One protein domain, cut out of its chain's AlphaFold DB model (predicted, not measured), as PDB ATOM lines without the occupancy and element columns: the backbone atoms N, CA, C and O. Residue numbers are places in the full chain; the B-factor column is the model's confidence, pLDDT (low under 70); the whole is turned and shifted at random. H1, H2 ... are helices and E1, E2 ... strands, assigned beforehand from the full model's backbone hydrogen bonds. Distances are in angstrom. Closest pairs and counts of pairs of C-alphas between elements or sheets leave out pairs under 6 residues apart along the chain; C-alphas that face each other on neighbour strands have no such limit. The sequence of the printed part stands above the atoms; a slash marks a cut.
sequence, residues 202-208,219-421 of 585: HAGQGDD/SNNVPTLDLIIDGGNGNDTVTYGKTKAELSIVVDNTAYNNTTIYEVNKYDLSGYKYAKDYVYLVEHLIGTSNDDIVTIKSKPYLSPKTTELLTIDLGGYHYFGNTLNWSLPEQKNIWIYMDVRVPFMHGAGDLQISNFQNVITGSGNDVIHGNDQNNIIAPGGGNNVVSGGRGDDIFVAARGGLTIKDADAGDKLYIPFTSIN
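AT A GLANCE: This is residues 202 to 208 and 219 to 421 of the 585 residues of the protein "Hemolysin-type calcium-binding region" of Dickeya chrysanthemi (strain Ech1591) (UniProt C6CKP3). The chain is wound in stacked, flattened turns, a solenoid with one long, twisted sheet, E1 E2 E6 E5 E4 E8 E10 E13 E15 E17 E19, along one side. Two small sheets, E3 E7 E9 E12 and E11 E14 E16 E18, lie one after the other over the same face of this long sheet, and H1 is a short helix right after its last strand, E19. The printed part has 210 residues, with 19 named strands, E1 to E19 in order along the chain, and then the one named helix; 92 residues are in named elements, under half, and the class is mostly strand. The long sheet is mixed, with E6 E5 E4 antiparallel, and the two small sheets are parallel. The whole is compact, with a radius of gyration of the C-alphas of 17.6 A and spans of 52 by 45 by 32 A.

IN THESE COORDINATES: The largest sheet holds E1, residues 202 to 205, E2, 226 to 233 and 22.5 A long, E6, 273 to 280 and 21.0 A, E5, 261 to 267 and 19.1 A, E4, 246 to 252 and 19.1 A, E8, 293 to 296, E10, 323 to 325, E13, 358 to 360, E15, 376 to 378, E17, 394 to 396, and E19, 412 to 416 and 12.7 A. C-alpha 202 is at (216.493, 134.357, 141.228) and C-alpha 416 at (182.918, 141.435, 115.959). One small sheet holds E3, 237 to 239, E7, 284 to 286, E9, 309 to 313, and E12, 350 to 354. The other holds E11, 335 to 337, E14, 367 to 369, E16, 382 to 387 and 16.0 A, and E18, 400 to 404, with C-alpha 400 at (181.802, 154.692, 116.551). H1 is residues 417 to 420.

HOW THE PARTS SIT: In the largest sheet E1 and E19 are the edge strands, and from edge to edge the strands' lines turn by 119 degrees. E4, E5 and E6 form a meander, each strand the antiparallel neighbour of the one before. E4 and E5 are a hairpin at 159 degrees, with N 250 and O 263 2.8 A apart; E5 and E6 are another at 161 degrees, with N 277 and O 264 at 2.8 A. E2 has staggered pairing: with E6 over residues 228 to 230, where N 280 and O 229 are 2.8 A apart, and with E1 over 230 to 233, where N 203 and O 230 are 2.8 A apart. E4 and E8 are parallel at 7 degrees, with N 295 and O 249 at 2.7 A. E17 and E19 are parallel at 30 degrees, with N 395 and O 412 at 2.9 A. In the sheet E3 E7 E9 E12, E7 and E9 are parallel at 3 degrees, with N 285 and O 311 at 2.9 A. In the sheet E11 E14 E16 E18, E16 and E18 are parallel at 12 degrees, with N 384 and O 401 at 2.8 A. The closest C-alphas of E14 and E15, Ile 368 and Ile 377, are 7.8 A apart. E8 and E9 are only just apart, at 8.3 A. H1 is not on any of the three sheets; it is too short for an O i to N i+4 pair, and its one O i to N i+3 pair is within range.

THE WHOLE: The two C-alphas farthest apart, of Gln 205 and Ala 409, are 54.0 A apart. Residues 209 to 218 are not printed, and C-alphas 208 and 219 are 27.7 A apart across this cut, which lies in the link from E1 to E2. Of the links that are printed whole, E8 to E9 and E11 to E12 are long, with 12 residues each. The mean pLDDT of the printed part is 78.4; 52 residues are under 70, among them 219 to 225, 253 to 261, 298 to 308 and 339 to 350.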
ATOM      1  N   HIS A 202     215.847 133.054 141.089       69.38
ATOM      2  CA  HIS A 202     216.493 134.357 141.228       69.38
ATOM      3  C   HIS A 202     217.804 134.308 140.444       69.38
ATOM      4  O   HIS A 202     218.635 133.449 140.740       69.38
ATOM      5  N   ALA A 203     217.982 135.185 139.457       69.00
ATOM      6  CA  ALA A 203     219.108 135.116 138.526       69.00
ATOM      7  C   ALA A 203     220.419 135.582 139.173       69.00
ATOM      8  O   ALA A 203     221.394 134.850 139.129       69.00
ATOM      9  N   GLY A 204     220.378 136.629 140.000       61.09
ATOM     10  CA  GLY A 204     221.497 136.951 140.888       61.09
ATOM     11  C   GLY A 204     222.057 138.333 140.610       61.09
ATOM     12  O   GLY A 204     221.341 139.322 140.767       61.09
ATOM     13  N   GLN A 205     223.361 138.410 140.342       61.19
ATOM     14  CA  GLN A 205     224.003 139.624 139.836       61.19
ATOM     15  C   GLN A 205     224.597 139.345 138.461       61.19
ATOM     16  O   GLN A 205     225.294 138.347 138.312       61.19
ATOM     17  N   GLY A 206     224.503 140.313 137.558       64.44
ATOM     18  CA  GLY A 206     225.058 140.203 136.212       64.44
ATOM     19  C   GLY A 206     223.962 140.322 135.170       64.44
ATOM     20  O   GLY A 206     222.798 140.453 135.512       64.44
ATOM     21  N   ASP A 207     224.351 140.330 133.902       82.69
ATOM     22  CA  ASP A 207     223.387 140.323 132.802       82.69
ATOM     23  C   ASP A 207     223.004 138.865 132.511       82.69
ATOM     24  O   ASP A 207     223.697 138.167 131.758       82.69
ATOM     25  N   ASP A 208     221.931 138.386 133.138       79.50
ATOM     26  CA  ASP A 208     221.576 136.973 133.136       79.50
ATOM     27  C   ASP A 208     220.638 136.609 131.985       79.50
ATOM     28  O   ASP A 208     219.774 137.372 131.548       79.50
ATOM     29  N   SER A 219     207.864 115.065 127.256       41.44
ATOM     30  CA  SER A 219     207.100 114.323 126.262       41.44
ATOM     31  C   SER A 219     205.605 114.623 126.405       41.44
ATOM     32  O   SER A 219     204.995 114.175 127.369       41.44
ATOM     33  N   ASN A 220     205.041 115.362 125.448       42.62
ATOM     34  CA  ASN A 220     203.639 115.460 125.006       42.62
ATOM     35  C   ASN A 220     202.465 115.441 126.019       42.62
ATOM     36  O   ASN A 220     201.341 115.420 125.542       42.62
ATOM     37  N   ASN A 221     202.640 115.420 127.348       44.34
ATOM     38  CA  ASN A 221     201.512 115.195 128.269       44.34
ATOM     39  C   ASN A 221     201.684 115.660 129.731       44.34
ATOM     40  O   ASN A 221     200.879 115.270 130.575       44.34
ATOM     41  N   VAL A 222     202.686 116.480 130.065       47.84
ATOM     42  CA  VAL A 222     202.737 117.140 131.387       47.84
ATOM     43  C   VAL A 222     203.169 118.597 131.213       47.84
ATOM     44  O   VAL A 222     204.367 118.853 131.120       47.84
ATOM     45  N   PRO A 223     202.231 119.554 131.134       48.38
ATOM     46  CA  PRO A 223     202.557 120.955 130.939       48.38
ATOM     47  C   PRO A 223     202.070 121.750 132.151       48.38
ATOM     48  O   PRO A 223     201.040 122.395 132.083       48.38
ATOM     49  N   THR A 224     202.731 121.673 133.303       53.16
ATOM     50  CA  THR A 224     202.348 122.527 134.443       53.16
ATOM     51  C   THR A 224     203.596 122.905 135.220       53.16
ATOM     52  O   THR A 224     203.957 122.229 136.181       53.16
ATOM     53  N   LEU A 225     204.294 123.940 134.758       65.62
ATOM     54  CA  LEU A 225     205.280 124.626 135.581       65.62
ATOM     55  C   LEU A 225     204.852 126.075 135.691       65.62
ATOM     56  O   LEU A 225     204.951 126.815 134.712       65.62
ATOM     57  N   ASP A 226     204.377 126.435 136.877       71.25
ATOM     58  CA  ASP A 226     204.275 127.837 137.255       71.25
ATOM     59  C   ASP A 226     205.680 128.310 137.642       71.25
ATOM     60  O   ASP A 226     206.322 127.692 138.505       71.25
ATOM     61  N   LEU A 227     206.167 129.369 136.994       74.38
ATOM     62  CA  LEU A 227     207.459 129.974 137.315       74.38
ATOM     63  C   LEU A 227     207.284 131.291 138.061       74.38
ATOM     64  O   LEU A 227     206.387 132.084 137.784       74.38
ATOM     65  N   ILE A 228     208.186 131.539 138.994       72.06
ATOM     66  CA  ILE A 228     208.421 132.860 139.561       72.06
ATOM     67  C   ILE A 228     209.866 133.182 139.232       72.06
ATOM     68  O   ILE A 228     210.748 132.439 139.654       72.06
ATOM     69  N   ILE A 229     210.094 134.222 138.442       74.62
ATOM     70  CA  ILE A 229     211.422 134.608 137.972       74.62
ATOM     71  C   ILE A 229     211.712 136.017 138.459       74.62
ATOM     72  O   ILE A 229     210.928 136.926 138.206       74.62
ATOM     73  N   ASP A 230     212.838 136.170 139.130       73.00
ATOM     74  CA  ASP A 230     213.418 137.435 139.545       73.00
ATOM     75  C   ASP A 230     214.784 137.567 138.860       73.00
ATOM     76  O   ASP A 230     215.645 136.708 139.075       73.00
ATOM     77  N   GLY A 231     214.968 138.563 137.988       71.31
ATOM     78  CA  GLY A 231     216.269 138.808 137.348       71.31
ATOM     79  C   GLY A 231     217.322 139.286 138.352       71.31
ATOM     80  O   GLY A 231     218.463 138.840 138.345       71.31
ATOM     81  N   GLY A 232     216.913 140.036 139.375       67.81
ATOM     82  CA  GLY A 232     217.846 140.619 140.328       67.81
ATOM     83  C   GLY A 232     218.506 141.880 139.771       67.81
ATOM     84  O   GLY A 232     217.815 142.825 139.396       67.81
ATOM     85  N   ASN A 233     219.835 141.964 139.852       65.88
ATOM     86  CA  ASN A 233     220.580 143.149 139.425       65.88
ATOM     87  C   ASN A 233     221.324 142.881 138.115       65.88
ATOM     88  O   ASN A 233     222.292 142.125 138.130       65.88
ATOM     89  N   GLY A 234     221.031 143.670 137.090       69.88
ATOM     90  CA  GLY A 234     221.730 143.634 135.812       69.88
ATOM     91  C   GLY A 234     220.762 143.945 134.686       69.88
ATOM     92  O   GLY A 234     219.723 144.553 134.929       69.88
ATOM     93  N   ASN A 235     221.139 143.591 133.463       79.62
ATOM     94  CA  ASN A 235     220.268 143.659 132.301       79.62
ATOM     95  C   ASN A 235     219.866 142.244 131.869       79.62
ATOM     96  O   ASN A 235     220.533 141.611 131.043       79.62
ATOM     97  N   ASP A 236     218.759 141.774 132.425       82.19
ATOM     98  CA  ASP A 236     218.361 140.377 132.403       82.19
ATOM     99  C   ASP A 236     217.427 140.056 131.238       82.19
ATOM    100  O   ASP A 236     216.590 140.849 130.793       82.19
ATOM    101  N   THR A 237     217.561 138.834 130.727       91.19
ATOM    102  CA  THR A 237     216.765 138.310 129.621       91.19
ATOM    103  C   THR A 237     216.050 137.030 130.016       91.19
ATOM    104  O   THR A 237     216.684 136.038 130.358       91.19
ATOM    105  N   VAL A 238     214.728 136.991 129.855       90.88
ATOM    106  CA  VAL A 238     213.936 135.757 129.925       90.88
ATOM    107  C   VAL A 238     213.462 135.377 128.530       90.88
ATOM    108  O   VAL A 238     212.808 136.165 127.848       90.88
ATOM    109  N   THR A 239     213.744 134.143 128.106       92.12
ATOM    110  CA  THR A 239     213.237 133.596 126.844       92.12
ATOM    111  C   THR A 239     212.250 132.453 127.044       92.12
ATOM    112  O   THR A 239     212.468 131.525 127.823       92.12
ATOM    113  N   TYR A 240     211.187 132.498 126.249       90.81
ATOM    114  CA  TYR A 240     210.201 131.447 126.048       90.81
ATOM    115  C   TYR A 240     210.373 130.749 124.692       90.81
ATOM    116  O   TYR A 240     209.542 129.932 124.306       90.81
ATOM    117  N   GLY A 241     211.466 130.999 123.960       87.69
ATOM    118  CA  GLY A 241     211.638 130.527 122.580       87.69
ATOM    119  C   GLY A 241     211.618 129.001 122.403       87.69
ATOM    120  O   GLY A 241     211.394 128.508 121.300       87.69
ATOM    121  N   LYS A 242     211.834 128.230 123.479       81.88
ATOM    122  CA  LYS A 242     211.708 126.757 123.490       81.88
ATOM    123  C   LYS A 242     210.410 126.259 124.134       81.88
ATOM    124  O   LYS A 242     210.173 125.049 124.169       81.88
ATOM    125  N   THR A 243     209.590 127.154 124.673       82.50
ATOM    126  CA  THR A 243     208.305 126.836 125.292       82.50
ATOM    127  C   THR A 243     207.277 126.546 124.202       82.50
ATOM    128  O   THR A 243     207.058 127.339 123.294       82.50
ATOM    129  N   LYS A 244     206.616 125.389 124.294       82.69
ATOM    130  CA  LYS A 244     205.514 125.018 123.395       82.69
ATOM    131  C   LYS A 244     204.192 125.583 123.916       82.69
ATOM    132  O   LYS A 244     203.374 124.823 124.425       82.69
ATOM    133  N   ALA A 245     204.031 126.896 123.818       85.19
ATOM    134  CA  ALA A 245     202.828 127.609 124.230       85.19
ATOM    135  C   ALA A 245     202.474 128.709 123.233       85.19
ATOM    136  O   ALA A 245     203.357 129.174 122.521       85.19
ATOM    137  N   GLU A 246     201.221 129.136 123.243       87.81
ATOM    138  CA  GLU A 246     200.832 130.508 122.909       87.81
ATOM    139  C   GLU A 246     200.855 131.313 124.217       87.81
ATOM    140  O   GLU A 246     200.309 130.863 125.239       87.81
ATOM    141  N   LEU A 247     201.545 132.455 124.243       91.00
ATOM    142  CA  LEU A 247     201.658 133.276 125.448       91.00
ATOM    143  C   LEU A 247     200.604 134.381 125.487       91.00
ATOM    144  O   LEU A 247     200.383 135.090 124.514       91.00
ATOM    145  N   SER A 248     200.038 134.616 126.669       91.06
ATOM    146  CA  SER A 248     199.396 135.890 127.004       91.06
ATOM    147  C   SER A 248     200.229 136.593 128.072       91.06
ATOM    148  O   SER A 248     200.198 136.222 129.248       91.06
ATOM    149  N   ILE A 249     201.006 137.582 127.630       90.12
ATOM    150  CA  ILE A 249     201.910 138.402 128.437       90.12
ATOM    151  C   ILE A 249     201.152 139.650 128.871       90.12
ATOM    152  O   ILE A 249     200.806 140.504 128.063       90.12
ATOM    153  N   VAL A 250     200.894 139.782 130.159       85.25
ATOM    154  CA  VAL A 250     200.244 140.945 130.747       85.25
ATOM    155  C   VAL A 250     201.312 141.822 131.378       85.25
ATOM    156  O   VAL A 250     201.990 141.401 132.311       85.25
ATOM    157  N   VAL A 251     201.426 143.052 130.885       81.19
ATOM    158  CA  VAL A 251     202.268 144.096 131.468       81.19
ATOM    159  C   VAL A 251     201.396 144.934 132.397       81.19
ATOM    160  O   VAL A 251     200.518 145.676 131.941       81.19
ATOM    161  N   ASP A 252     201.618 144.798 133.702       72.38
ATOM    162  CA  ASP A 252     200.897 145.536 134.740       72.38
ATOM    163  C   ASP A 252     201.886 146.127 135.751       72.38
ATOM    164  O   ASP A 252     202.829 145.468 136.179       72.38
ATOM    165  N   ASN A 253     201.672 147.386 136.129       60.88
ATOM    166  CA  ASN A 253     202.540 148.130 137.034       60.88
ATOM    167  C   ASN A 253     201.801 148.674 138.264       60.88
ATOM    168  O   ASN A 253     202.111 149.742 138.790       60.88
ATOM    169  N   THR A 254     200.758 147.972 138.699       49.75
ATOM    170  CA  THR A 254     199.959 148.341 139.878       49.75
ATOM    171  C   THR A 254     200.569 147.884 141.216       49.75
ATOM    172  O   THR A 254     199.972 148.126 142.269       49.75
ATOM    173  N   ALA A 255     201.754 147.264 141.209       42.06
ATOM    174  CA  ALA A 255     202.423 146.731 142.396       42.06
ATOM    175  C   ALA A 255     203.419 147.703 143.063       42.06
ATOM    176  O   ALA A 255     203.808 148.737 142.520       42.06
ATOM    177  N   TYR A 256     203.775 147.376 144.307       37.09
ATOM    178  CA  TYR A 256     204.617 148.168 145.206       37.09
ATOM    179  C   TYR A 256     206.021 148.377 144.589       37.09
ATOM    180  O   TYR A 256     206.585 147.449 144.032       37.09
ATOM    181  N   ASN A 257     206.592 149.582 144.711       42.22
ATOM    182  CA  ASN A 257     207.963 149.956 144.298       42.22
ATOM    183  C   ASN A 257     208.288 150.145 142.799       42.22
ATOM    184  O   ASN A 257     209.454 150.387 142.488       42.22
ATOM    185  N   ASN A 258     207.307 150.196 141.889       47.00
ATOM    186  CA  ASN A 258     207.536 150.492 140.459       47.00
ATOM    187  C   ASN A 258     208.406 149.455 139.715       47.00
ATOM    188  O   ASN A 258     209.177 149.824 138.823       47.00
ATOM    189  N   THR A 259     208.328 148.183 140.093       50.38
ATOM    190  CA  THR A 259     208.982 147.086 139.373       50.38
ATOM    191  C   THR A 259     208.012 146.486 138.360       50.38
ATOM    192  O   THR A 259     206.852 146.217 138.676       50.38
ATOM    193  N   THR A 260     208.461 146.319 137.112       52.78
ATOM    194  CA  THR A 260     207.627 145.729 136.058       52.78
ATOM    195  C   THR A 260     207.321 144.283 136.420       52.78
ATOM    196  O   THR A 260     208.240 143.484 136.602       52.78
ATOM    197  N   ILE A 261     206.032 143.953 136.488       68.38
ATOM    198  CA  ILE A 261     205.556 142.581 136.613       68.38
ATOM    199  C   ILE A 261     205.036 142.161 135.247       68.38
ATOM    200  O   ILE A 261     204.071 142.738 134.734       68.38
ATOM    201  N   TYR A 262     205.653 141.131 134.676       77.94
ATOM    202  CA  TYR A 262     205.011 140.369 133.618       77.94
ATOM    203  C   TYR A 262     204.256 139.213 134.245       77.94
ATOM    204  O   TYR A 262     204.829 138.357 134.919       77.94
ATOM    205  N   GLU A 263     202.960 139.162 133.990       83.25
ATOM    206  CA  GLU A 263     202.198 137.934 134.150       83.25
ATOM    207  C   GLU A 263     202.200 137.211 132.799       83.25
ATOM    208  O   GLU A 263     201.670 137.730 131.821       83.25
ATOM    209  N   VAL A 264     202.792 136.018 132.726       87.56
ATOM    210  CA  VAL A 264     202.901 135.254 131.474       87.56
ATOM    211  C   VAL A 264     202.058 133.994 131.575       87.56
ATOM    212  O   VAL A 264     202.417 133.011 132.220       87.56
ATOM    213  N   ASN A 265     200.895 134.017 130.938       87.62
ATOM    214  CA  ASN A 265     199.998 132.872 130.862       87.62
ATOM    215  C   ASN A 265     200.364 131.999 129.657       87.62
ATOM    216  O   ASN A 265     200.577 132.524 128.567       87.62
ATOM    217  N   LYS A 266     200.407 130.676 129.844       87.69
ATOM    218  CA  LYS A 266     200.773 129.703 128.805       87.69
ATOM    219  C   LYS A 266     199.556 128.880 128.397       87.69
ATOM    220  O   LYS A 266     198.958 128.203 129.243       87.69
ATOM    221  N   TYR A 267     199.230 128.922 127.114       85.06
ATOM    222  CA  TYR A 267     198.136 128.176 126.504       85.06
ATOM    223  C   TYR A 267     198.698 127.110 125.567       85.06
ATOM    224  O   TYR A 267     199.726 127.313 124.925       85.06
ATOM    225  N   ASP A 268     198.055 125.946 125.508       83.25
ATOM    226  CA  ASP A 268     198.318 125.006 124.420       83.25
ATOM    227  C   ASP A 268     197.590 125.440 123.136       83.25
ATOM    228  O   ASP A 268     196.741 126.327 123.159       83.25
ATOM    229  N   LEU A 269     197.875 124.770 122.015       78.06
ATOM    230  CA  LEU A 269     197.254 125.063 120.713       78.06
ATOM    231  C   LEU A 269     195.728 124.822 120.670       78.06
ATOM    232  O   LEU A 269     195.105 125.034 119.635       78.06
ATOM    233  N   SER A 270     195.123 124.298 121.743       77.44
ATOM    234  CA  SER A 270     193.666 124.176 121.876       77.44
ATOM    235  C   SER A 270     193.039 125.336 122.656       77.44
ATOM    236  O   SER A 270     191.827 125.339 122.872       77.44
ATOM    237  N   GLY A 271     193.850 126.307 123.091       76.00
ATOM    238  CA  GLY A 271     193.428 127.419 123.936       76.00
ATOM    239  C   GLY A 271     193.270 127.037 125.409       76.00
ATOM    240  O   GLY A 271     192.686 127.796 126.185       76.00
ATOM    241  N   TYR A 272     193.768 125.872 125.842       80.81
ATOM    242  CA  TYR A 272     193.734 125.494 127.251       80.81
ATOM    243  C   TYR A 272     194.919 126.115 127.995       80.81
ATOM    244  O   TYR A 272     196.079 125.777 127.749       80.81
ATOM    245  N   LYS A 273     194.620 127.005 128.949       84.06
ATOM    246  CA  LYS A 273     195.621 127.557 129.865       84.06
ATOM    247  C   LYS A 273     196.130 126.469 130.802       84.06
ATOM    248  O   LYS A 273     195.377 125.976 131.643       84.06
ATOM    249  N   TYR A 274     197.416 126.160 130.714       80.44
ATOM    250  CA  TYR A 274     198.016 125.080 131.495       80.44
ATOM    251  C   TYR A 274     199.002 125.557 132.568       80.44
ATOM    252  O   TYR A 274     199.265 124.828 133.521       80.44
ATOM    253  N   ALA A 275     199.556 126.766 132.440       79.75
ATOM    254  CA  ALA A 275     200.508 127.315 133.406       79.75
ATOM    255  C   ALA A 275     200.496 128.845 133.421       79.75
ATOM    256  O   ALA A 275     200.009 129.496 132.489       79.75
ATOM    257  N   LYS A 276     201.036 129.408 134.502       80.62
ATOM    258  CA  LYS A 276     201.188 130.850 134.688       80.62
ATOM    259  C   LYS A 276     202.537 131.156 135.323       80.62
ATOM    260  O   LYS A 276     202.853 130.600 136.372       80.62
ATOM    261  N   ASP A 277     203.256 132.105 134.742       81.38
ATOM    262  CA  ASP A 277     204.483 132.633 135.317       81.38
ATOM    263  C   ASP A 277     204.305 134.071 135.791       81.38
ATOM    264  O   ASP A 277     203.482 134.828 135.267       81.38
ATOM    265  N   TYR A 278     205.137 134.443 136.754       77.12
ATOM    266  CA  TYR A 278     205.363 135.822 137.146       77.12
ATOM    267  C   TYR A 278     206.842 136.153 136.968       77.12
ATOM    268  O   TYR A 278     207.692 135.447 137.511       77.12
ATOM    269  N   VAL A 279     207.134 137.210 136.218       78.12
ATOM    270  CA  VAL A 279     208.498 137.653 135.916       78.12
ATOM    271  C   VAL A 279     208.684 139.076 136.431       78.12
ATOM    272  O   VAL A 279     207.874 139.955 136.130       78.12
ATOM    273  N   TYR A 280     209.745 139.274 137.204       72.50
ATOM    274  CA  TYR A 280     210.091 140.499 137.914       72.50
ATOM    275  C   TYR A 280     211.532 140.880 137.594       72.50
ATOM    276  O   TYR A 280     212.358 139.988 137.414       72.50
ATOM    277  N   LEU A 281     211.823 142.186 137.577       71.88
ATOM    278  CA  LEU A 281     213.184 142.713 137.395       71.88
ATOM    279  C   LEU A 281     213.883 142.107 136.166       71.88
ATOM    280  O   LEU A 281     214.972 141.575 136.270       71.88
ATOM    281  N   VAL A 282     213.188 142.102 135.026       78.38
ATOM    282  CA  VAL A 282     213.715 141.598 133.752       78.38
ATOM    283  C   VAL A 282     213.483 142.643 132.671       78.38
ATOM    284  O   VAL A 282     212.346 143.056 132.409       78.38
ATOM    285  N   GLU A 283     214.563 143.039 132.013       83.69
ATOM    286  CA  GLU A 283     214.590 144.086 130.996       83.69
ATOM    287  C   GLU A 283     214.179 143.545 129.626       83.69
ATOM    288  O   GLU A 283     213.538 144.249 128.839       83.69
ATOM    289  N   HIS A 284     214.497 142.286 129.332       88.31
ATOM    290  CA  HIS A 284     214.270 141.685 128.025       88.31
ATOM    291  C   HIS A 284     213.422 140.414 128.123       88.31
ATOM    292  O   HIS A 284     213.843 139.401 128.675       88.31
ATOM    293  N   LEU A 285     212.230 140.427 127.528       91.94
ATOM    294  CA  LEU A 285     211.384 139.244 127.390       91.94
ATOM    295  C   LEU A 285     211.316 138.825 125.922       91.94
ATOM    296  O   LEU A 285     210.968 139.628 125.058       91.94
ATOM    297  N   ILE A 286     211.630 137.559 125.649       93.38
ATOM    298  CA  ILE A 286     211.529 136.943 124.322       93.38
ATOM    299  C   ILE A 286     210.414 135.895 124.359       93.38
ATOM    300  O   ILE A 286     210.477 134.959 125.155       93.38
ATOM    301  N   GLY A 287     209.414 136.052 123.499       92.69
ATOM    302  CA  GLY A 287     208.272 135.168 123.325       92.69
ATOM    303  C   GLY A 287     208.622 133.836 122.663       92.69
ATOM    304  O   GLY A 287     209.777 133.398 122.615       92.69
ATOM    305  N   THR A 288     207.590 133.156 122.193       91.50
ATOM    306  CA  THR A 288     207.659 131.839 121.569       91.50
ATOM    307  C   THR A 288     207.800 131.958 120.049       91.50
ATOM    308  O   THR A 288     208.071 133.015 119.485       91.50
ATOM    309  N   SER A 289     207.695 130.826 119.355       88.56
ATOM    310  CA  SER A 289     207.529 130.802 117.900       88.56
ATOM    311  C   SER A 289     206.061 130.751 117.460       88.56
ATOM    312  O   SER A 289     205.814 130.628 116.261       88.56
ATOM    313  N   ASN A 290     205.119 130.719 118.406       88.00
ATOM    314  CA  ASN A 290     203.683 130.671 118.143       88.00
ATOM    315  C   ASN A 290     203.079 132.075 118.264       88.00
ATOM    316  O   ASN A 290     203.793 133.032 118.530       88.00
ATOM    317  N   ASP A 291     201.767 132.177 118.056       88.38
ATOM    318  CA  ASP A 291     201.051 133.442 118.194       88.38
ATOM    319  C   ASP A 291     200.989 133.851 119.679       88.38
ATOM    320  O   ASP A 291     200.312 133.222 120.493       88.38
ATOM    321  N   ASP A 292     201.707 134.914 120.025       91.38
ATOM    322  CA  ASP A 292     201.761 135.499 121.358       91.38
ATOM    323  C   ASP A 292     200.986 136.822 121.415       91.38
ATOM    324  O   ASP A 292     200.922 137.607 120.463       91.38
ATOM    325  N   ILE A 293     200.415 137.113 122.581       90.75
ATOM    326  CA  ILE A 293     199.633 138.318 122.840       90.75
ATOM    327  C   ILE A 293     200.273 139.072 123.999       90.75
ATOM    328  O   ILE A 293     200.337 138.561 125.116       90.75
ATOM    329  N   VAL A 294     200.674 140.322 123.771       89.81
ATOM    330  CA  VAL A 294     201.074 141.239 124.846       89.81
ATOM    331  C   VAL A 294     199.949 142.218 125.150       89.81
ATOM    332  O   VAL A 294     199.466 142.917 124.269       89.81
ATOM    333  N   THR A 295     199.521 142.275 126.407       86.94
ATOM    334  CA  THR A 295     198.473 143.173 126.893       86.94
ATOM    335  C   THR A 295     199.060 144.234 127.813       86.94
ATOM    336  O   THR A 295     199.602 143.909 128.869       86.94
ATOM    337  N   ILE A 296     198.899 145.508 127.458       80.94
ATOM    338  CA  ILE A 296     199.356 146.642 128.270       80.94
ATOM    339  C   ILE A 296     198.214 147.130 129.167       80.94
ATOM    340  O   ILE A 296     197.303 147.823 128.707       80.94
ATOM    341  N   LYS A 297     198.256 146.779 130.463       74.50
ATOM    342  CA  LYS A 297     197.205 147.156 131.429       74.50
ATOM    343  C   LYS A 297     197.393 148.527 132.077       74.50
ATOM    344  O   LYS A 297     196.456 149.156 132.556       74.50
ATOM    345  N   SER A 298     198.607 149.026 132.135       66.81
ATOM    346  CA  SER A 298     198.870 150.362 132.656       66.81
ATOM    347  C   SER A 298     200.061 150.945 131.922       66.81
ATOM    348  O   SER A 298     200.815 150.221 131.275       66.81
ATOM    349  N   LYS A 299     200.205 152.277 131.947       61.25
ATOM    350  CA  LYS A 299     201.436 152.878 131.425       61.25
ATOM    351  C   LYS A 299     202.596 152.286 132.230       61.25
ATOM    352  O   LYS A 299     202.553 152.428 133.456       61.25
ATOM    353  N   PRO A 300     203.596 151.654 131.590       54.25
ATOM    354  CA  PRO A 300     204.778 151.215 132.309       54.25
ATOM    355  C   PRO A 300     205.389 152.458 132.966       54.25
ATOM    356  O   PRO A 300     205.704 153.446 132.306       54.25
ATOM    357  N   TYR A 301     205.441 152.448 134.293       48.16
ATOM    358  CA  TYR A 301     206.140 153.450 135.090       48.16
ATOM    359  C   TYR A 301     207.501 152.837 135.355       48.16
ATOM    360  O   TYR A 301     207.661 152.011 136.250       48.16
ATOM    361  N   LEU A 302     208.443 153.191 134.496       52.91
ATOM    362  CA  LEU A 302     209.824 152.774 134.620       52.91
ATOM    363  C   LEU A 302     210.410 153.553 135.801       52.91
ATOM    364  O   LEU A 302     210.272 154.779 135.895       52.91
ATOM    365  N   SER A 303     210.944 152.819 136.779       42.56
ATOM    366  CA  SER A 303     211.521 153.409 137.980       42.56
ATOM    367  C   SER A 303     212.532 154.492 137.584       42.56
ATOM    368  O   SER A 303     213.363 154.260 136.712       42.56
ATOM    369  N   PRO A 304     212.560 155.668 138.236       38.31
ATOM    370  CA  PRO A 304     213.540 156.713 137.928       38.31
ATOM    371  C   PRO A 304     215.007 156.294 138.160       38.31
ATOM    372  O   PRO A 304     215.907 157.089 137.891       38.31
ATOM    373  N   LYS A 305     215.253 155.079 138.677       41.75
ATOM    374  CA  LYS A 305     216.578 154.454 138.774       41.75
ATOM    375  C   LYS A 305     217.017 153.724 137.496       41.75
ATOM    376  O   LYS A 305     218.222 153.571 137.331       41.75
ATOM    377  N   THR A 306     216.107 153.321 136.607       47.88
ATOM    378  CA  THR A 306     216.447 152.590 135.380       47.88
ATOM    379  C   THR A 306     216.457 153.560 134.196       47.88
ATOM    380  O   THR A 306     215.450 154.122 133.774       47.88
ATOM    381  N   THR A 307     217.645 153.818 133.652       48.47
ATOM    382  CA  THR A 307     217.793 154.422 132.312       48.47
ATOM    383  C   THR A 307     217.619 153.382 131.201       48.47
ATOM    384  O   THR A 307     217.907 153.671 130.041       48.47
ATOM    385  N   GLU A 308     217.216 152.168 131.565       59.66
ATOM    386  CA  GLU A 308     217.251 150.978 130.729       59.66
ATOM    387  C   GLU A 308     216.013 150.844 129.849       59.66
ATOM    388  O   GLU A 308     214.922 151.346 130.128       59.66
ATOM    389  N   LEU A 309     216.250 150.207 128.712       71.06
ATOM    390  CA  LEU A 309     215.261 149.911 127.702       71.06
ATOM    391  C   LEU A 309     214.608 148.578 128.056       71.06
ATOM    392  O   LEU A 309     215.260 147.542 127.971       71.06
ATOM    393  N   LEU A 310     213.313 148.608 128.340       78.50
ATOM    394  CA  LEU A 310     212.497 147.409 128.440       78.50
ATOM    395  C   LEU A 310     212.176 146.920 127.023       78.50
ATOM    396  O   LEU A 310     211.733 147.715 126.191       78.50
ATOM    397  N   THR A 311     212.374 145.641 126.713       84.88
ATOM    398  CA  THR A 311     211.990 145.075 125.411       84.88
ATOM    399  C   THR A 311     211.139 143.830 125.557       84.88
ATOM    400  O   THR A 311     211.514 142.900 126.262       84.88
ATOM    401  N   ILE A 312     210.054 143.772 124.795       88.75
ATOM    402  CA  ILE A 312     209.270 142.563 124.571       88.75
ATOM    403  C   ILE A 312     209.391 142.217 123.090       88.75
ATOM    404  O   ILE A 312     208.848 142.911 122.229       88.75
ATOM    405  N   ASP A 313     210.127 141.156 122.798       91.94
ATOM    406  CA  ASP A 313     210.202 140.559 121.475       91.94
ATOM    407  C   ASP A 313     209.240 139.372 121.441       91.94
ATOM    408  O   ASP A 313     209.495 138.377 122.104       91.94
ATOM    409  N   LEU A 314     208.141 139.448 120.685       90.12
ATOM    410  CA  LEU A 314     207.169 138.347 120.603       90.12
ATOM    411  C   LEU A 314     207.645 137.158 119.747       90.12
ATOM    412  O   LEU A 314     206.909 136.202 119.554       90.12
ATOM    413  N   GLY A 315     208.887 137.182 119.262       86.12
ATOM    414  CA  GLY A 315     209.521 136.044 118.613       86.12
ATOM    415  C   GLY A 315     208.967 135.745 117.218       86.12
ATOM    416  O   GLY A 315     208.932 136.615 116.344       86.12
ATOM    417  N   GLY A 316     208.641 134.473 116.975       73.88
ATOM    418  CA  GLY A 316     208.067 133.999 115.710       73.88
ATOM    419  C   GLY A 316     206.546 134.134 115.691       73.88
ATOM    420  O   GLY A 316     205.958 134.535 116.678       73.88
ATOM    421  N   TYR A 317     205.911 133.796 114.571       70.00
ATOM    422  CA  TYR A 317     204.454 133.838 114.450       70.00
ATOM    423  C   TYR A 317     203.918 132.625 113.687       70.00
ATOM    424  O   TYR A 317     204.639 131.997 112.904       70.00
ATOM    425  N   HIS A 318     202.646 132.307 113.917       71.56
ATOM    426  CA  HIS A 318     201.926 131.193 113.321       71.56
ATOM    427  C   HIS A 318     200.741 131.686 112.466       71.56
ATOM    428  O   HIS A 318     200.971 132.387 111.482       71.56
ATOM    429  N   TYR A 319     199.502 131.258 112.722       70.75
ATOM    430  CA  TYR A 319     198.393 131.445 111.779       70.75
ATOM    431  C   TYR A 319     197.850 132.877 111.789       70.75
ATOM    432  O   TYR A 319     197.594 133.428 110.719       70.75
ATOM    433  N   PHE A 320     197.685 133.470 112.972       74.06
ATOM    434  CA  PHE A 320     197.127 134.811 113.114       74.06
ATOM    435  C   PHE A 320     198.189 135.896 113.233       74.06
ATOM    436  O   PHE A 320     197.917 137.025 112.833       74.06
ATOM    437  N   GLY A 321     199.378 135.596 113.751       86.00
ATOM    438  CA  GLY A 321     200.354 136.625 114.075       86.00
ATOM    439  C   GLY A 321     200.306 137.059 115.535       86.00
ATOM    440  O   GLY A 321     199.285 136.970 116.224       86.00
ATOM    441  N   ASN A 322     201.424 137.607 115.986       90.88
ATOM    442  CA  ASN A 322     201.571 138.168 117.315       90.88
ATOM    443  C   ASN A 322     200.758 139.458 117.458       90.88
ATOM    444  O   ASN A 322     200.695 140.283 116.538       90.88
ATOM    445  N   THR A 323     200.160 139.657 118.631       90.44
ATOM    446  CA  THR A 323     199.202 140.742 118.874       90.44
ATOM    447  C   THR A 323     199.646 141.670 119.995       90.44
ATOM    448  O   THR A 323     199.886 141.244 121.124       90.44
ATOM    449  N   LEU A 324     199.659 142.970 119.703       89.62
ATOM    450  CA  LEU A 324     199.689 144.026 120.707       89.62
ATOM    451  C   LEU A 324     198.254 144.393 121.103       89.62
ATOM    452  O   LEU A 324     197.514 144.981 120.320       89.62
ATOM    453  N   ASN A 325     197.875 144.079 122.337       87.31
ATOM    454  CA  ASN A 325     196.605 144.463 122.933       87.31
ATOM    455  C   ASN A 325     196.774 145.651 123.894       87.31
ATOM    456  O   ASN A 325     197.448 145.576 124.923       87.31
ATOM    457  N   TRP A 326     196.096 146.750 123.585       83.50
ATOM    458  CA  TRP A 326     196.059 147.973 124.377       83.50
ATOM    459  C   TRP A 326     194.620 148.456 124.632       83.50
ATOM    460  O   TRP A 326     194.364 149.654 124.748       83.50
ATOM    461  N   SER A 327     193.665 147.528 124.735       75.31
ATOM    462  CA  SER A 327     192.220 147.809 124.767       75.31
ATOM    463  C   SER A 327     191.650 148.400 126.066       75.31
ATOM    464  O   SER A 327     190.434 148.541 126.215       75.31
ATOM    465  N   LEU A 328     192.490 148.767 127.035       69.50
ATOM    466  CA  LEU A 328     192.017 149.139 128.366       69.50
ATOM    467  C   LEU A 328     191.291 150.505 128.462       69.50
ATOM    468  O   LEU A 328     191.672 151.474 127.804       69.50
ATOM    469  N   PRO A 329     190.297 150.626 129.370       53.50
ATOM    470  CA  PRO A 329     189.242 151.647 129.315       53.50
ATOM    471  C   PRO A 329     189.636 153.097 129.661       53.50
ATOM    472  O   PRO A 329     188.822 153.998 129.463       53.50
ATOM    473  N   GLU A 330     190.841 153.367 130.174       56.12
ATOM    474  CA  GLU A 330     191.236 154.724 130.615       56.12
ATOM    475  C   GLU A 330     192.169 155.475 129.647       56.12
ATOM    476  O   GLU A 330     192.459 156.657 129.858       56.12
ATOM    477  N   GLN A 331     192.641 154.836 128.574       60.28
ATOM    478  CA  GLN A 331     193.555 155.470 127.617       60.28
ATOM    479  C   GLN A 331     192.754 156.216 126.542       60.28
ATOM    480  O   GLN A 331     191.853 155.660 125.923       60.28
ATOM    481  N   LYS A 332     193.070 157.501 126.323       66.00
ATOM    482  CA  LYS A 332     192.442 158.318 125.276       66.00
ATOM    483  C   LYS A 332     193.454 158.647 124.188       66.00
ATOM    484  O   LYS A 332     194.359 159.440 124.445       66.00
ATOM    485  N   ASN A 333     193.195 158.119 122.993       72.44
ATOM    486  CA  ASN A 333     193.859 158.404 121.721       72.44
ATOM    487  C   ASN A 333     195.305 157.896 121.653       72.44
ATOM    488  O   ASN A 333     196.217 158.477 122.244       72.44
ATOM    489  N   ILE A 334     195.516 156.847 120.873       74.38
ATOM    490  CA  ILE A 334     196.792 156.167 120.682       74.38
ATOM    491  C   ILE A 334     197.248 156.362 119.237       74.38
ATOM    492  O   ILE A 334     196.443 156.383 118.312       74.38
ATOM    493  N   TRP A 335     198.553 156.549 119.048       79.06
ATOM    494  CA  TRP A 335     199.189 156.583 117.734       79.06
ATOM    495  C   TRP A 335     200.131 155.389 117.646       79.06
ATOM    496  O   TRP A 335     201.106 155.333 118.398       79.06
ATOM    497  N   ILE A 336     199.829 154.433 116.769       79.81
ATOM    498  CA  ILE A 336     200.607 153.204 116.590       79.81
ATOM    499  C   ILE A 336     201.092 153.140 115.147       79.81
ATOM    500  O   ILE A 336     200.314 153.305 114.214       79.81
ATOM    501  N   TYR A 337     202.383 152.880 114.982       80.62
ATOM    502  CA  TYR A 337     202.998 152.561 113.702       80.62
ATOM    503  C   TYR A 337     203.703 151.225 113.878       80.62
ATOM    504  O   TYR A 337     204.664 151.156 114.634       80.62
ATOM    505  N   MET A 338     203.224 150.167 113.233       78.25
ATOM    506  CA  MET A 338     203.715 148.802 113.458       78.25
ATOM    507  C   MET A 338     205.126 148.580 112.897       78.25
ATOM    508  O   MET A 338     205.879 147.760 113.416       78.25
ATOM    509  N   ASP A 339     205.525 149.387 111.913       64.12
ATOM    510  CA  ASP A 339     206.897 149.458 111.389       64.12
ATOM    511  C   ASP A 339     207.871 150.236 112.282       64.12
ATOM    512  O   ASP A 339     209.087 150.235 112.064       64.12
ATOM    513  N   VAL A 340     207.354 150.952 113.280       53.09
ATOM    514  CA  VAL A 340     208.157 151.775 114.174       53.09
ATOM    515  C   VAL A 340     208.113 151.097 115.535       53.09
ATOM    516  O   VAL A 340     207.047 150.851 116.089       53.09
ATOM    517  N   ARG A 341     209.290 150.817 116.118       57.69
ATOM    518  CA  ARG A 341     209.419 150.600 117.573       57.69
ATOM    519  C   ARG A 341     208.462 151.582 118.254       57.69
ATOM    520  O   ARG A 341     208.476 152.738 117.865       57.69
ATOM    521  N   VAL A 342     207.650 151.172 119.223       54.81
ATOM    522  CA  VAL A 342     206.747 152.104 119.920       54.81
ATOM    523  C   VAL A 342     207.527 152.775 121.065       54.81
ATOM    524  O   VAL A 342     207.564 152.194 122.142       54.81
ATOM    525  N   PRO A 343     208.217 153.934 120.910       51.59
ATOM    526  CA  PRO A 343     208.881 154.574 122.038       51.59
ATOM    527  C   PRO A 343     207.838 155.235 122.939       51.59
ATOM    528  O   PRO A 343     207.055 156.087 122.506       51.59
ATOM    529  N   PHE A 344     207.857 154.900 124.224       56.97
ATOM    530  CA  PHE A 344     207.052 155.594 125.223       56.97
ATOM    531  C   PHE A 344     207.728 156.925 125.577       56.97
ATOM    532  O   PHE A 344     208.460 157.040 126.549       56.97
ATOM    533  N   MET A 345     207.483 157.976 124.790       41.94
ATOM    534  CA  MET A 345     208.088 159.285 125.054       41.94
ATOM    535  C   MET A 345     207.380 160.040 126.195       41.94
ATOM    536  O   MET A 345     206.499 160.854 125.921       41.94
ATOM    537  N   HIS A 346     207.780 159.811 127.456       42.03
ATOM    538  CA  HIS A 346     207.821 160.823 128.540       42.03
ATOM    539  C   HIS A 346     208.344 160.225 129.869       42.03
ATOM    540  O   HIS A 346     207.556 159.803 130.712       42.03
ATOM    541  N   GLY A 347     209.659 160.260 130.106       46.47
ATOM    542  CA  GLY A 347     210.266 159.874 131.395       46.47
ATOM    543  C   GLY A 347     211.418 158.884 131.236       46.47
ATOM    544  O   GLY A 347     211.684 158.465 130.122       46.47
ATOM    545  N   ALA A 348     212.154 158.590 132.314       43.81
ATOM    546  CA  ALA A 348     213.280 157.650 132.280       43.81
ATOM    547  C   ALA A 348     212.805 156.250 131.843       43.81
ATOM    548  O   ALA A 348     211.834 155.763 132.407       43.81
ATOM    549  N   GLY A 349     213.483 155.665 130.847       54.09
ATOM    550  CA  GLY A 349     213.213 154.345 130.265       54.09
ATOM    551  C   GLY A 349     212.236 154.352 129.071       54.09
ATOM    552  O   GLY A 349     211.267 155.107 129.048       54.09
ATOM    553  N   ASP A 350     212.486 153.486 128.084       66.38
ATOM    554  CA  ASP A 350     211.590 153.199 126.950       66.38
ATOM    555  C   ASP A 350     211.076 151.750 127.080       66.38
ATOM    556  O   ASP A 350     211.860 150.873 127.431       66.38
ATOM    557  N   LEU A 351     209.807 151.466 126.753       75.19
ATOM    558  CA  LEU A 351     209.346 150.097 126.454       75.19
ATOM    559  C   LEU A 351     209.292 149.913 124.935       75.19
ATOM    560  O   LEU A 351     208.532 150.583 124.252       75.19
ATOM    561  N   GLN A 352     210.080 149.001 124.387       81.12
ATOM    562  CA  GLN A 352     209.938 148.547 123.011       81.12
ATOM    563  C   GLN A 352     209.149 147.246 122.984       81.12
ATOM    564  O   GLN A 352     209.489 146.290 123.666       81.12
ATOM    565  N   ILE A 353     208.172 147.182 122.091       85.19
ATOM    566  CA  ILE A 353     207.547 145.929 121.684       85.19
ATOM    567  C   ILE A 353     207.902 145.712 120.213       85.19
ATOM    568  O   ILE A 353     207.897 146.671 119.434       85.19
ATOM    569  N   SER A 354     208.276 144.491 119.841       86.94
ATOM    570  CA  SER A 354     208.652 144.125 118.471       86.94
ATOM    571  C   SER A 354     208.075 142.774 118.053       86.94
ATOM    572  O   SER A 354     207.598 142.009 118.887       86.94
ATOM    573  N   ASN A 355     208.142 142.500 116.746       87.75
ATOM    574  CA  ASN A 355     207.670 141.264 116.115       87.75
ATOM    575  C   ASN A 355     206.172 140.992 116.325       87.75
ATOM    576  O   ASN A 355     205.775 139.850 116.525       87.75
ATOM    577  N   PHE A 356     205.348 142.043 116.242       87.81
ATOM    578  CA  PHE A 356     203.887 141.951 116.224       87.81
ATOM    579  C   PHE A 356     203.306 142.383 114.872       87.81
ATOM    580  O   PHE A 356     203.841 143.275 114.214       87.81
ATOM    581  N   GLN A 357     202.211 141.734 114.478       88.31
ATOM    582  CA  GLN A 357     201.482 141.952 113.219       88.31
ATOM    583  C   GLN A 357     200.043 142.400 113.452       88.31
ATOM    584  O   GLN A 357     199.407 142.918 112.544       88.31
ATOM    585  N   ASN A 358     199.536 142.262 114.674       91.25
ATOM    586  CA  ASN A 358     198.168 142.628 114.999       91.25
ATOM    587  C   ASN A 358     198.141 143.680 116.099       91.25
ATOM    588  O   ASN A 358     198.976 143.674 117.010       91.25
ATOM    589  N   VAL A 359     197.158 144.572 116.033       90.81
ATOM    590  CA  VAL A 359     196.963 145.642 117.012       90.81
ATOM    591  C   VAL A 359     195.503 145.710 117.412       90.81
ATOM    592  O   VAL A 359     194.611 145.771 116.569       90.81
ATOM    593  N   ILE A 360     195.278 145.759 118.719       89.50
ATOM    594  CA  ILE A 360     193.968 145.962 119.324       89.50
ATOM    595  C   ILE A 360     194.066 147.157 120.266       89.50
ATOM    596  O   ILE A 360     194.943 147.184 121.128       89.50
ATOM    597  N   THR A 361     193.184 148.141 120.128       87.12
ATOM    598  CA  THR A 361     193.110 149.307 121.021       87.12
ATOM    599  C   THR A 361     191.725 149.434 121.661       87.12
ATOM    600  O   THR A 361     190.906 148.518 121.587       87.12
ATOM    601  N   GLY A 362     191.524 150.493 122.452       84.06
ATOM    602  CA  GLY A 362     190.327 150.697 123.271       84.06
ATOM    603  C   GLY A 362     189.327 151.656 122.624       84.06
ATOM    604  O   GLY A 362     189.334 151.873 121.428       84.06
ATOM    605  N   SER A 363     188.481 152.297 123.431       84.19
ATOM    606  CA  SER A 363     187.457 153.249 122.942       84.19
ATOM    607  C   SER A 363     187.986 154.653 122.566       84.19
ATOM    608  O   SER A 363     187.229 155.632 122.553       84.19
ATOM    609  N   GLY A 364     189.299 154.782 122.356       85.56
ATOM    610  CA  GLY A 364     189.974 156.041 122.040       85.56
ATOM    611  C   GLY A 364     189.692 156.523 120.615       85.56
ATOM    612  O   GLY A 364     189.084 155.830 119.819       85.56
ATOM    613  N   ASN A 365     190.113 157.747 120.281       90.06
ATOM    614  CA  ASN A 365     190.238 158.147 118.878       90.06
ATOM    615  C   ASN A 365     191.681 157.888 118.450       90.06
ATOM    616  O   ASN A 365     192.566 158.719 118.694       90.06
ATOM    617  N   ASP A 366     191.911 156.729 117.860       90.81
ATOM    618  CA  ASP A 366     193.230 156.178 117.604       90.81
ATOM    619  C   ASP A 366     193.643 156.358 116.136       90.81
ATOM    620  O   ASP A 366     192.816 156.442 115.224       90.81
ATOM    621  N   VAL A 367     194.954 156.454 115.915       91.88
ATOM    622  CA  VAL A 367     195.587 156.467 114.595       91.88
ATOM    623  C   VAL A 367     196.517 155.264 114.517       91.88
ATOM    624  O   VAL A 367     197.508 155.211 115.246       91.88
ATOM    625  N   ILE A 368     196.201 154.297 113.660       92.44
ATOM    626  CA  ILE A 368     196.950 153.038 113.553       92.44
ATOM    627  C   ILE A 368     197.446 152.860 112.124       92.44
ATOM    628  O   ILE A 368     196.669 152.949 111.179       92.44
ATOM    629  N   HIS A 369     198.736 152.596 111.980       92.12
ATOM    630  CA  HIS A 369     199.371 152.256 110.718       92.12
ATOM    631  C   HIS A 369     199.984 150.862 110.833       92.12
ATOM    632  O   HIS A 369     200.884 150.658 111.655       92.12
ATOM    633  N   GLY A 370     199.471 149.937 110.030       90.88
ATOM    634  CA  GLY A 370     200.002 148.601 109.825       90.88
ATOM    635  C   GLY A 370     201.372 148.597 109.153       90.88
ATOM    636  O   GLY A 370     201.959 149.652 108.890       90.88
ATOM    637  N   ASN A 371     201.904 147.396 108.968       88.88
ATOM    638  CA  ASN A 371     203.181 147.138 108.317       88.88
ATOM    639  C   ASN A 371     202.962 146.509 106.930       88.88
ATOM    640  O   ASN A 371     201.860 146.471 106.403       88.88
ATOM    641  N   ASP A 372     204.032 146.036 106.293       91.44
ATOM    642  CA  ASP A 372     203.943 145.409 104.966       91.44
ATOM    643  C   ASP A 372     203.453 143.934 104.991       91.44
ATOM    644  O   ASP A 372     203.555 143.228 103.977       91.44
ATOM    645  N   GLN A 373     203.021 143.422 106.150       91.00
ATOM    646  CA  GLN A 373     202.490 142.067 106.335       91.00
ATOM    647  C   GLN A 373     200.972 142.109 106.522       91.00
ATOM    648  O   GLN A 373     200.436 143.119 106.938       91.00
ATOM    649  N   ASN A 374     200.303 140.968 106.346       92.88
ATOM    650  CA  ASN A 374     198.880 140.834 106.663       92.88
ATOM    651  C   ASN A 374     198.632 141.138 108.152       92.88
ATOM    652  O   ASN A 374     199.114 140.404 109.023       92.88
ATOM    653  N   ASN A 375     197.892 142.201 108.442       93.56
ATOM    654  CA  ASN A 375     197.612 142.680 109.789       93.56
ATOM    655  C   ASN A 375     196.151 142.479 110.183       93.56
ATOM    656  O   ASN A 375     195.238 142.592 109.370       93.56
ATOM    657  N   ILE A 376     195.908 142.262 111.474       93.81
ATOM    658  CA  ILE A 376     194.588 142.410 112.094       93.81
ATOM    659  C   ILE A 376     194.600 143.700 112.909       93.81
ATOM    660  O   ILE A 376     195.285 143.798 113.931       93.81
ATOM    661  N   ILE A 377     193.818 144.687 112.470       95.00
ATOM    662  CA  ILE A 377     193.727 146.004 113.100       95.00
ATOM    663  C   ILE A 377     192.331 146.178 113.697       95.00
ATOM    664  O   ILE A 377     191.338 146.327 112.981       95.00
ATOM    665  N   ALA A 378     192.261 146.195 115.026       93.69
ATOM    666  CA  ALA A 378     191.041 146.407 115.790       93.69
ATOM    667  C   ALA A 378     191.163 147.659 116.667       93.69
ATOM    668  O   ALA A 378     191.558 147.565 117.829       93.69
ATOM    669  N   PRO A 379     190.809 148.846 116.156       90.88
ATOM    670  CA  PRO A 379     191.015 150.092 116.877       90.88
ATOM    671  C   PRO A 379     189.986 150.342 118.001       90.88
ATOM    672  O   PRO A 379     189.897 151.455 118.503       90.88
ATOM    673  N   GLY A 380     189.158 149.345 118.341       88.75
ATOM    674  CA  GLY A 380     188.074 149.478 119.314       88.75
ATOM    675  C   GLY A 380     187.047 150.551 118.936       88.75
ATOM    676  O   GLY A 380     186.928 150.967 117.774       88.75
ATOM    677  N   GLY A 381     186.234 150.956 119.915       86.06
ATOM    678  CA  GLY A 381     185.275 152.048 119.739       86.06
ATOM    679  C   GLY A 381     185.931 153.425 119.544       86.06
ATOM    680  O   GLY A 381     187.144 153.559 119.571       86.06
ATOM    681  N   GLY A 382     185.125 154.480 119.388       88.38
ATOM    682  CA  GLY A 382     185.630 155.847 119.156       88.38
ATOM    683  C   GLY A 382     185.707 156.218 117.670       88.38
ATOM    684  O   GLY A 382     185.049 155.590 116.847       88.38
ATOM    685  N   ASN A 383     186.404 157.306 117.326       92.44
ATOM    686  CA  ASN A 383     186.599 157.760 115.942       92.44
ATOM    687  C   ASN A 383     188.047 157.523 115.512       92.44
ATOM    688  O   ASN A 383     188.924 158.346 115.782       92.44
ATOM    689  N   ASN A 384     188.262 156.413 114.823       95.44
ATOM    690  CA  ASN A 384     189.569 155.858 114.520       95.44
ATOM    691  C   ASN A 384     189.964 156.091 113.062       95.44
ATOM    692  O   ASN A 384     189.118 156.111 112.165       95.44
ATOM    693  N   VAL A 385     191.263 156.250 112.827       96.94
ATOM    694  CA  VAL A 385     191.865 156.321 111.493       96.94
ATOM    695  C   VAL A 385     192.889 155.207 111.382       96.94
ATOM    696  O   VAL A 385     193.844 155.171 112.153       96.94
ATOM    697  N   VAL A 386     192.703 154.312 110.423       97.56
ATOM    698  CA  VAL A 386     193.562 153.148 110.239       97.56
ATOM    699  C   VAL A 386     194.105 153.089 108.820       97.56
ATOM    700  O   VAL A 386     193.454 153.540 107.872       97.56
ATOM    701  N   SER A 387     195.303 152.534 108.694       96.25
ATOM    702  CA  SER A 387     195.857 152.113 107.419       96.25
ATOM    703  C   SER A 387     196.507 150.735 107.568       96.25
ATOM    704  O   SER A 387     197.218 150.538 108.551       96.25
ATOM    705  N   GLY A 388     196.238 149.800 106.662       93.25
ATOM    706  CA  GLY A 388     196.751 148.424 106.684       93.25
ATOM    707  C   GLY A 388     198.212 148.309 106.250       93.25
ATOM    708  O   GLY A 388     198.990 147.618 106.892       93.25
ATOM    709  N   GLY A 389     198.640 149.116 105.279       93.38
ATOM    710  CA  GLY A 389     199.962 149.019 104.678       93.38
ATOM    711  C   GLY A 389     199.932 148.161 103.417       93.38
ATOM    712  O   GLY A 389     199.245 148.493 102.456       93.38
ATOM    713  N   ARG A 390     200.767 147.122 103.358       92.94
ATOM    714  CA  ARG A 390     200.721 146.124 102.278       92.94
ATOM    715  C   ARG A 390     200.294 144.800 102.885       92.94
ATOM    716  O   ARG A 390     200.681 144.494 103.998       92.94
ATOM    717  N   GLY A 391     199.720 143.934 102.064       94.19
ATOM    718  CA  GLY A 391     199.295 142.612 102.510       94.19
ATOM    719  C   GLY A 391     197.808 142.462 102.264       94.19
ATOM    720  O   GLY A 391     197.214 143.290 101.586       94.19
ATOM    721  N   ASP A 392     197.252 141.365 102.762       95.62
ATOM    722  CA  ASP A 392     195.807 141.172 102.829       95.62
ATOM    723  C   ASP A 392     195.388 141.420 104.286       95.62
ATOM    724  O   ASP A 392     195.540 140.532 105.137       95.62
ATOM    725  N   ASP A 393     194.913 142.628 104.583       96.94
ATOM    726  CA  ASP A 393     194.660 143.101 105.945       96.94
ATOM    727  C   ASP A 393     193.222 142.853 106.413       96.94
ATOM    728  O   ASP A 393     192.276 142.737 105.636       96.94
ATOM    729  N   ILE A 394     193.022 142.774 107.726       96.38
ATOM    730  CA  ILE A 394     191.711 142.618 108.356       96.38
ATOM    731  C   ILE A 394     191.449 143.826 109.250       96.38
ATOM    732  O   ILE A 394     192.054 143.988 110.313       96.38
ATOM    733  N   PHE A 395     190.468 144.636 108.863       97.56
ATOM    734  CA  PHE A 395     189.974 145.751 109.663       97.56
ATOM    735  C   PHE A 395     188.768 145.306 110.491       97.56
ATOM    736  O   PHE A 395     187.726 144.930 109.950       97.56
ATOM    737  N   VAL A 396     188.888 145.370 111.817       95.50
ATOM    738  CA  VAL A 396     187.817 145.004 112.752       95.50
ATOM    739  C   VAL A 396     187.115 146.274 113.225       95.50
ATOM    740  O   VAL A 396     187.689 147.066 113.967       95.50
ATOM    741  N   ALA A 397     185.872 146.492 112.801       93.69
ATOM    742  CA  ALA A 397     185.144 147.716 113.121       93.69
ATOM    743  C   ALA A 397     184.262 147.564 114.365       93.69
ATOM    744  O   ALA A 397     183.482 146.617 114.471       93.69
ATOM    745  N   ALA A 398     184.324 148.555 115.254       89.69
ATOM    746  CA  ALA A 398     183.520 148.617 116.468       89.69
ATOM    747  C   ALA A 398     182.639 149.873 116.532       89.69
ATOM    748  O   ALA A 398     182.539 150.645 115.575       89.69
ATOM    749  N   ARG A 399     181.922 150.066 117.647       86.12
ATOM    750  CA  ARG A 399     180.963 151.174 117.794       86.12
ATOM    751  C   ARG A 399     181.663 152.532 117.713       86.12
ATOM    752  O   ARG A 399     182.548 152.838 118.504       86.12
ATOM    753  N   GLY A 400     181.189 153.392 116.813       87.38
ATOM    754  CA  GLY A 400     181.802 154.692 116.551       87.38
ATOM    755  C   GLY A 400     182.060 154.915 115.064       87.38
ATOM    756  O   GLY A 400     181.235 154.534 114.226       87.38
ATOM    757  N   GLY A 401     183.162 155.597 114.761       91.88
ATOM    758  CA  GLY A 401     183.630 155.902 113.415       91.88
ATOM    759  C   GLY A 401     184.952 155.196 113.111       91.88
ATOM    760  O   GLY A 401     185.891 155.300 113.889       91.88
ATOM    761  N   LEU A 402     185.057 154.538 111.963       97.25
ATOM    762  CA  LEU A 402     186.299 153.973 111.441       97.25
ATOM    763  C   LEU A 402     186.589 154.583 110.071       97.25
ATOM    764  O   LEU A 402     185.750 154.516 109.180       97.25
ATOM    765  N   THR A 403     187.767 155.168 109.888       98.38
ATOM    766  CA  THR A 403     188.245 155.639 108.581       98.38
ATOM    767  C   THR A 403     189.408 154.768 108.134       98.38
ATOM    768  O   THR A 403     190.432 154.754 108.809       98.38
ATOM    769  N   ILE A 404     189.255 154.063 107.014       98.56
ATOM    770  CA  ILE A 404     190.278 153.216 106.387       98.56
ATOM    771  C   ILE A 404     190.852 153.987 105.197       98.56
ATOM    772  O   ILE A 404     190.082 154.473 104.364       98.56
ATOM    773  N   LYS A 405     192.176 154.157 105.142       96.94
ATOM    774  CA  LYS A 405     192.832 155.055 104.168       96.94
ATOM    775  C   LYS A 405     193.461 154.380 102.951       96.94
ATOM    776  O   LYS A 405     193.764 155.072 101.982       96.94
ATOM    777  N   ASP A 406     193.687 153.082 103.023       94.31
ATOM    778  CA  ASP A 406     194.477 152.293 102.074       94.31
ATOM    779  C   ASP A 406     193.881 150.894 101.896       94.31
ATOM    780  O   ASP A 406     194.604 149.910 101.870       94.31
ATOM    781  N   ALA A 407     192.553 150.812 101.806       96.44
ATOM    782  CA  ALA A 407     191.909 149.534 101.560       96.44
ATOM    783  C   ALA A 407     192.274 149.006 100.165       96.44
ATOM    784  O   ALA A 407     192.018 149.677  99.169       96.44
ATOM    785  N   ASP A 408     192.789 147.785 100.111       96.56
ATOM    786  CA  ASP A 408     193.094 147.042  98.897       96.56
ATOM    787  C   ASP A 408     192.088 145.893  98.685       96.56
ATOM    788  O   ASP A 408     191.283 145.530  99.549       96.56
ATOM    789  N   ALA A 409     192.114 145.277  97.500       95.81
ATOM    790  CA  ALA A 409     191.185 144.196  97.151       95.81
ATOM    791  C   ALA A 409     191.400 142.884  97.934       95.81
ATOM    792  O   ALA A 409     190.516 142.024  97.938       95.81
ATOM    793  N   GLY A 410     192.581 142.709  98.533       96.06
ATOM    794  CA  GLY A 410     192.906 141.577  99.404       96.06
ATOM    795  C   GLY A 410     192.383 141.736 100.832       96.06
ATOM    796  O   GLY A 410     192.187 140.735 101.526       96.06
ATOM    797  N   ASP A 411     192.102 142.976 101.234       98.06
ATOM    798  CA  ASP A 411     191.700 143.308 102.593       98.06
ATOM    799  C   ASP A 411     190.286 142.840 102.905       98.06
ATOM    800  O   ASP A 411     189.496 142.490 102.027       98.06
ATOM    801  N   LYS A 412     189.934 142.857 104.190       97.62
ATOM    802  CA  LYS A 412     188.632 142.426 104.687       97.62
ATOM    803  C   LYS A 412     188.132 143.325 105.801       97.62
ATOM    804  O   LYS A 412     188.894 143.888 106.582       97.62
ATOM    805  N   LEU A 413     186.809 143.394 105.914       97.50
ATOM    806  CA  LEU A 413     186.113 144.137 106.957       97.50
ATOM    807  C   LEU A 413     185.315 143.192 107.844       97.50
ATOM    808  O   LEU A 413     184.365 142.555 107.383       97.50
ATOM    809  N   TYR A 414     185.678 143.119 109.121       95.31
ATOM    810  CA  TYR A 414     185.028 142.261 110.105       95.31
ATOM    811  C   TYR A 414     184.257 143.101 111.127       95.31
ATOM    812  O   TYR A 414     184.748 144.118 111.614       95.31
ATOM    813  N   ILE A 415     183.055 142.653 111.490       91.00
ATOM    814  CA  ILE A 415     182.273 143.206 112.600       91.00
ATOM    815  C   ILE A 415     182.226 142.167 113.727       91.00
ATOM    816  O   ILE A 415     181.570 141.135 113.559       91.00
ATOM    817  N   PRO A 416     182.894 142.393 114.870       87.88
ATOM    818  CA  PRO A 416     182.918 141.435 115.959       87.88
ATOM    819  C   PRO A 416     181.557 141.390 116.652       87.88
ATOM    820  O   PRO A 416     180.864 142.404 116.797       87.88
ATOM    821  N   PHE A 417     181.175 140.212 117.138       81.31
ATOM    822  CA  PHE A 417     179.897 140.022 117.820       81.31
ATOM    823  C   PHE A 417     179.815 140.865 119.088       81.31
ATOM    824  O   PHE A 417     178.738 141.345 119.409       81.31
ATOM    825  N   THR A 418     180.939 141.135 119.755       78.75
ATOM    826  CA  THR A 418     181.006 142.034 120.918       78.75
ATOM    827  C   THR A 418     180.596 143.473 120.597       78.75
ATOM    828  O   THR A 418     180.085 144.167 121.470       78.75
ATOM    829  N   SER A 419     180.768 143.930 119.352       81.50
ATOM    830  CA  SER A 419     180.311 145.258 118.914       81.50
ATOM    831  C   SER A 419     178.812 145.296 118.616       81.50
ATOM    832  O   SER A 419     178.161 146.335 118.783       81.50
ATOM    833  N   ILE A 420     178.258 144.158 118.193       77.12
ATOM    834  CA  ILE A 420     176.826 143.970 117.948       77.12
ATOM    835  C   ILE A 420     176.107 143.806 119.294       77.12
ATOM    836  O   ILE A 420     175.258 144.623 119.648       77.12
ATOM    837  N   ASN A 421     176.528 142.810 120.068       74.25
ATOM    838  CA  ASN A 421     176.020 142.423 121.374       74.25
ATOM    839  C   ASN A 421     177.173 142.324 122.405       74.25
ATOM    840  O   ASN A 421     177.855 141.297 122.473       74.25
TER     841      ASN A 421